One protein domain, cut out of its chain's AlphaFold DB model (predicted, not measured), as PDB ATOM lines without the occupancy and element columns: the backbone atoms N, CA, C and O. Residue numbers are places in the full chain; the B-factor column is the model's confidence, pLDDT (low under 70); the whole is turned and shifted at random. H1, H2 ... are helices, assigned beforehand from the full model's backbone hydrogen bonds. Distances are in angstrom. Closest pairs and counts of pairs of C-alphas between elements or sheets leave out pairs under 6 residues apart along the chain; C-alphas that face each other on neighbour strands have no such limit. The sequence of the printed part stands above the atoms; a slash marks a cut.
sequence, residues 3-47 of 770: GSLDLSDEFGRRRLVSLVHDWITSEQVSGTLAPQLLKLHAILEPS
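What this domain is: This is residues 3 to 47 of the 770 residues of the protein "Cnd3 domain-containing protein" of Schistosoma margrebowiei (UniProt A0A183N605). Two helices side by side make a helical hairpin: the longer H1 runs one way, a link folds back, and the shorter H2 returns beside it. The far end of the hairpin, residues 25 to 32, stands free and sticks out beyond the paired part. The printed part has 45 residues, with two named helices, H1 then H2, and no named strand; its class is all helix. It is compact, with a radius of gyration of the C-alphas of 10.7 A, yet elongated, spanning 30 by 19 by 16 A.

Where its parts are: Start at C-alpha 3 and go on to C-alpha 10 at (24.157, 45.385, -49.343), where H1, residues 10 to 25, begins; it runs 22.4 A to C-alpha 25 at (46.116, 48.489, -52.400). H2, residues 34 to 44, runs 14.9 A and ends at C-alpha 44, (31.926, 39.485, -52.257).

How they stand to each other: Look at Val 20 and Leu 37: their C-alphas, 6.2 A apart, are the closest of H1 and H2, which touch. The two helices run opposite ways at a shallow tilt of 23 degrees. Every O i to N i+4 pair is within hydrogen-bond range in H1, and 6 of 7 in H2.

The domain as a whole: The C-alphas farthest apart, those of Ser 8 and Gln 28, are 30.8 A apart. The printed part has no cut, and the link from H1 to H2, 8 residues, is short. The model's confidence is low at residues 3 to 4, where pLDDT is under 70.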
ATOM      1  N   GLY A   3      34.402  35.238 -44.019       60.50
ATOM      2  CA  GLY A   3      33.648  34.301 -44.876       60.50
ATOM      3  C   GLY A   3      32.500  33.546 -44.181       60.50
ATOM      4  O   GLY A   3      32.055  32.524 -44.687       60.50
ATOM      5  N   SER A   4      32.077  33.994 -42.996       68.69
ATOM      6  CA  SER A   4      30.906  33.504 -42.254       68.69
ATOM      7  C   SER A   4      30.068  34.672 -41.706       68.69
ATOM      8  O   SER A   4      29.412  34.534 -40.676       68.69
ATOM      9  N   LEU A   5      30.157  35.839 -42.354       75.12
ATOM     10  CA  LEU A   5      29.254  36.972 -42.168       75.12
ATOM     11  C   LEU A   5      28.021  36.791 -43.060       75.12
ATOM     12  O   LEU A   5      28.112  36.170 -44.119       75.12
ATOM     13  N   ASP A   6      26.893  37.375 -42.661       75.38
ATOM     14  CA  ASP A   6      25.762  37.542 -43.571       75.38
ATOM     15  C   ASP A   6      26.097  38.628 -44.606       75.38
ATOM     16  O   ASP A   6      26.493  39.740 -44.253       75.38
ATOM     17  N   LEU A   7      25.967  38.286 -45.889       78.06
ATOM     18  CA  LEU A   7      26.223  39.176 -47.027       78.06
ATOM     19  C   LEU A   7      24.922  39.652 -47.697       78.06
ATOM     20  O   LEU A   7      24.973  40.282 -48.752       78.06
ATOM     21  N   SER A   8      23.770  39.367 -47.077       77.88
ATOM     22  CA  SER A   8      22.447  39.834 -47.509       77.88
ATOM     23  C   SER A   8      22.256  41.343 -47.308       77.88
ATOM     24  O   SER A   8      21.462  41.958 -48.020       77.88
ATOM     25  N   ASP A   9      22.990  41.960 -46.371       85.81
ATOM     26  CA  ASP A   9      23.054  43.419 -46.245       85.81
ATOM     27  C   ASP A   9      24.011  44.021 -47.285       85.81
ATOM     28  O   ASP A   9      25.237  43.966 -47.162       85.81
ATOM     29  N   GLU A  10      23.433  44.671 -48.293       83.50
ATOM     30  CA  GLU A  10      24.157  45.385 -49.343       83.50
ATOM     31  C   GLU A  10      25.023  46.545 -48.807       83.50
ATOM     32  O   GLU A  10      26.042  46.877 -49.418       83.50
ATOM     33  N   PHE A  11      24.682  47.155 -47.664       84.62
ATOM     34  CA  PHE A  11      25.488  48.229 -47.072       84.62
ATOM     35  C   PHE A  11      26.761  47.680 -46.412       84.62
ATOM     36  O   PHE A  11      27.868  48.140 -46.717       84.62
ATOM     37  N   GLY A  12      26.624  46.656 -45.567       85.00
ATOM     38  CA  GLY A  12      27.728  45.890 -44.998       85.00
ATOM     39  C   GLY A  12      28.613  45.263 -46.073       85.00
ATOM     40  O   GLY A  12      29.836  45.407 -46.008       85.00
ATOM     41  N   ARG A  13      28.019  44.668 -47.120       86.00
ATOM     42  CA  ARG A  13      28.752  44.102 -48.265       86.00
ATOM     43  C   ARG A  13      29.612  45.158 -48.964       86.00
ATOM     44  O   ARG A  13      30.800  44.922 -49.163       86.00
ATOM     45  N   ARG A  14      29.062  46.341 -49.277       85.56
ATOM     46  CA  ARG A  14      29.822  47.450 -49.896       85.56
ATOM     47  C   ARG A  14      30.953  47.963 -49.007       85.56
ATOM     48  O   ARG A  14      32.056  48.175 -49.500       85.56
ATOM     49  N   ARG A  15      30.709  48.123 -47.701       87.06
ATOM     50  CA  ARG A  15      31.759  48.511 -46.741       87.06
ATOM     51  C   ARG A  15      32.885  47.485 -46.671       87.06
ATOM     52  O   ARG A  15      34.046  47.875 -46.619       87.06
ATOM     53  N   LEU A  16      32.555  46.195 -46.700       88.06
ATOM     54  CA  LEU A  16      33.549  45.126 -46.669       88.06
ATOM     55  C   LEU A  16      34.328  45.016 -47.990       88.06
ATOM     56  O   LEU A  16      35.521  44.743 -47.948       88.06
ATOM     57  N   VAL A  17      33.701  45.297 -49.141       87.69
ATOM     58  CA  VAL A  17      34.411  45.443 -50.428       87.69
ATOM     59  C   VAL A  17      35.425  46.589 -50.366       87.69
ATOM     60  O   VAL A  17      36.584  46.352 -50.689       87.69
ATOM     61  N   SER A  18      35.029  47.779 -49.892       88.75
ATOM     62  CA  SER A  18      35.949  48.918 -49.720       88.75
ATOM     63  C   SER A  18      37.111  48.561 -48.791       88.75
ATOM     64  O   SER A  18      38.261  48.692 -49.177       88.75
ATOM     65  N   LEU A  19      36.832  48.002 -47.610       90.06
ATOM     66  CA  LEU A  19      37.878  47.651 -46.644       90.06
ATOM     67  C   LEU A  19      38.871  46.611 -47.195       90.06
ATOM     68  O   LEU A  19      40.068  46.693 -46.929       90.06
ATOM     69  N   VAL A  20      38.385  45.629 -47.962       89.62
ATOM     70  CA  VAL A  20      39.244  44.635 -48.622       89.62
ATOM     71  C   VAL A  20      40.060  45.271 -49.753       89.62
ATOM     72  O   VAL A  20      41.219  44.904 -49.907       89.62
ATOM     73  N   HIS A  21      39.499  46.233 -50.489       90.75
ATOM     74  CA  HIS A  21      40.208  47.024 -51.497       90.75
ATOM     75  C   HIS A  21      41.349  47.832 -50.862       90.75
ATOM     76  O   HIS A  21      42.508  47.607 -51.192       90.75
ATOM     77  N   ASP A  22      41.038  48.656 -49.857       89.50
ATOM     78  CA  ASP A  22      41.988  49.525 -49.146       89.50
ATOM     79  C   ASP A  22      43.157  48.730 -48.524       89.50
ATOM     80  O   ASP A  22      44.306  49.178 -48.501       89.50
ATOM     81  N   TRP A  23      42.896  47.514 -48.025       89.44
ATOM     82  CA  TRP A  23      43.933  46.616 -47.494       89.44
ATOM     83  C   TRP A  23      44.738  45.899 -48.588       89.44
ATOM     84  O   TRP A  23      45.891  45.518 -48.364       89.44
ATOM     85  N   ILE A  24      44.161  45.693 -49.770       90.19
ATOM     86  CA  ILE A  24      44.874  45.129 -50.916       90.19
ATOM     87  C   ILE A  24      45.777  46.189 -51.563       90.19
ATOM     88  O   ILE A  24      46.934  45.874 -51.825       90.19
ATOM     89  N   THR A  25      45.323  47.430 -51.746       90.69
ATOM     90  CA  THR A  25      46.116  48.489 -52.400       90.69
ATOM     91  C   THR A  25      47.125  49.170 -51.467       90.69
ATOM     92  O   THR A  25      48.116  49.722 -51.932       90.69
ATOM     93  N   SER A  26      46.973  49.065 -50.140       88.12
ATOM     94  CA  SER A  26      47.974  49.573 -49.188       88.12
ATOM     95  C   SER A  26      49.314  48.820 -49.257       88.12
ATOM     96  O   SER A  26      49.375  47.615 -48.994       88.12
ATOM     97  N   GLU A  27      50.414  49.538 -49.508       85.44
ATOM     98  CA  GLU A  27      51.785  48.996 -49.497       85.44
ATOM     99  C   GLU A  27      52.176  48.332 -48.164       85.44
ATOM    100  O   GLU A  27      52.900  47.338 -48.147       85.44
ATOM    101  N   GLN A  28      51.675  48.851 -47.034       83.38
ATOM    102  CA  GLN A  28      52.032  48.368 -45.691       83.38
ATOM    103  C   GLN A  28      51.477  46.966 -45.387       83.38
ATOM    104  O   GLN A  28      51.961  46.280 -44.485       83.38
ATOM    105  N   VAL A  29      50.456  46.520 -46.124       84.31
ATOM    106  CA  VAL A  29      49.827  45.212 -45.918       84.31
ATOM    107  C   VAL A  29      50.593  44.148 -46.703       84.31
ATOM    108  O   VAL A  29      50.486  44.068 -47.928       84.31
ATOM    109  N   SER A  30      51.340  43.302 -45.987       81.75
ATOM    110  CA  SER A  30      52.160  42.226 -46.561       81.75
ATOM    111  C   SER A  30      51.390  41.338 -47.551       81.75
ATOM    112  O   SER A  30      50.282  40.874 -47.268       81.75
ATOM    113  N   GLY A  31      52.029  41.004 -48.680       78.06
ATOM    114  CA  GLY A  31      51.491  40.085 -49.692       78.06
ATOM    115  C   GLY A  31      51.158  38.677 -49.173       78.06
ATOM    116  O   GLY A  31      50.391  37.958 -49.808       78.06
ATOM    117  N   THR A  32      51.640  38.299 -47.982       83.12
ATOM    118  CA  THR A  32      51.240  37.064 -47.281       83.12
ATOM    119  C   THR A  32      49.748  37.020 -46.922       83.12
ATOM    120  O   THR A  32      49.179  35.934 -46.819       83.12
ATOM    121  N   LEU A  33      49.084  38.178 -46.790       86.50
ATOM    122  CA  LEU A  33      47.644  38.282 -46.521       86.50
ATOM    123  C   LEU A  33      46.787  38.281 -47.799       86.50
ATOM    124  O   LEU A  33      45.605  37.931 -47.736       86.50
ATOM    125  N   ALA A  34      47.372  38.588 -48.964       86.12
ATOM    126  CA  ALA A  34      46.664  38.638 -50.247       86.12
ATOM    127  C   ALA A  34      45.851  37.363 -50.583       86.12
ATOM    128  O   ALA A  34      44.723  37.518 -51.051       86.12
ATOM    129  N   PRO A  35      46.303  36.118 -50.290       86.00
ATOM    130  CA  PRO A  35      45.490  34.917 -50.506       86.00
ATOM    131  C   PRO A  35      44.153  34.938 -49.757       86.00
ATOM    132  O   PRO A  35      43.141  34.503 -50.305       86.00
ATOM    133  N   GLN A  36      44.133  35.451 -48.522       87.38
ATOM    134  CA  GLN A  36      42.920  35.516 -47.702       87.38
ATOM    135  C   GLN A  36      42.041  36.703 -48.106       87.38
ATOM    136  O   GLN A  36      40.827  36.542 -48.215       87.38
ATOM    137  N   LEU A  37      42.637  37.865 -48.389       88.25
ATOM    138  CA  LEU A  37      41.901  39.051 -48.842       88.25
ATOM    139  C   LEU A  37      41.229  38.810 -50.201       88.25
ATOM    140  O   LEU A  37      40.029  39.045 -50.334       88.25
ATOM    141  N   LEU A  38      41.943  38.223 -51.170       87.00
ATOM    142  CA  LEU A  38      41.363  37.838 -52.460       87.00
ATOM    143  C   LEU A  38      40.312  36.732 -52.323       87.00
ATOM    144  O   LEU A  38      39.278  36.805 -52.981       87.00
ATOM    145  N   LYS A  39      40.489  35.774 -51.400       86.19
ATOM    146  CA  LYS A  39      39.457  34.763 -51.111       86.19
ATOM    147  C   LYS A  39      38.176  35.378 -50.529       86.19
ATOM    148  O   LYS A  39      37.095  34.862 -50.794       86.19
ATOM    149  N   LEU A  40      38.268  36.474 -49.771       87.00
ATOM    150  CA  LEU A  40      37.096  37.230 -49.311       87.00
ATOM    151  C   LEU A  40      36.482  38.062 -50.443       87.00
ATOM    152  O   LEU A  40      35.275  37.977 -50.661       87.00
ATOM    153  N   HIS A  41      37.296  38.780 -51.221       86.44
ATOM    154  CA  HIS A  41      36.855  39.493 -52.426       86.44
ATOM    155  C   HIS A  41      36.125  38.555 -53.412       86.44
ATOM    156  O   HIS A  41      35.085  38.913 -53.959       86.44
ATOM    157  N   ALA A  42      36.586  37.309 -53.556       86.00
ATOM    158  CA  ALA A  42      35.956  36.289 -54.390       86.00
ATOM    159  C   ALA A  42      34.566  35.828 -53.909       86.00
ATOM    160  O   ALA A  42      33.773  35.350 -54.720       86.00
ATOM    161  N   ILE A  43      34.253  35.979 -52.618       86.00
ATOM    162  CA  ILE A  43      32.905  35.747 -52.072       86.00
ATOM    163  C   ILE A  43      32.033  37.001 -52.273       86.00
ATOM    164  O   ILE A  43      30.842  36.886 -52.554       86.00
ATOM    165  N   LEU A  44      32.624  38.196 -52.162       85.94
ATOM    166  CA  LEU A  44      31.926  39.485 -52.257       85.94
ATOM    167  C   LEU A  44      31.536  39.880 -53.691       85.94
ATOM    168  O   LEU A  44      30.481  40.495 -53.869       85.94
ATOM    169  N   GLU A  45      32.352  39.517 -54.687       86.62
ATOM    170  CA  GLU A  45      32.062  39.672 -56.119       86.62
ATOM    171  C   GLU A  45      32.025  38.291 -56.816       86.62
ATOM    172  O   GLU A  45      33.064  37.731 -57.208       86.62
ATOM    173  N   PRO A  46      30.822  37.707 -56.999       83.12
ATOM    174  CA  PRO A  46      30.653  36.403 -57.646       83.12
ATOM    175  C   PRO A  46      31.003  36.391 -59.141       83.12
ATOM    176  O   PRO A  46      31.289  35.331 -59.697       83.12
ATOM    177  N   SER A  47      30.977  37.547 -59.817       87.94
ATOM    178  CA  SER A  47      31.241  37.632 -61.254       87.94
ATOM    179  C   SER A  47      32.739  37.551 -61.553       87.94
ATOM    180  O   SER A  47      33.471  38.521 -61.356       87.94
TER     181      SER A  47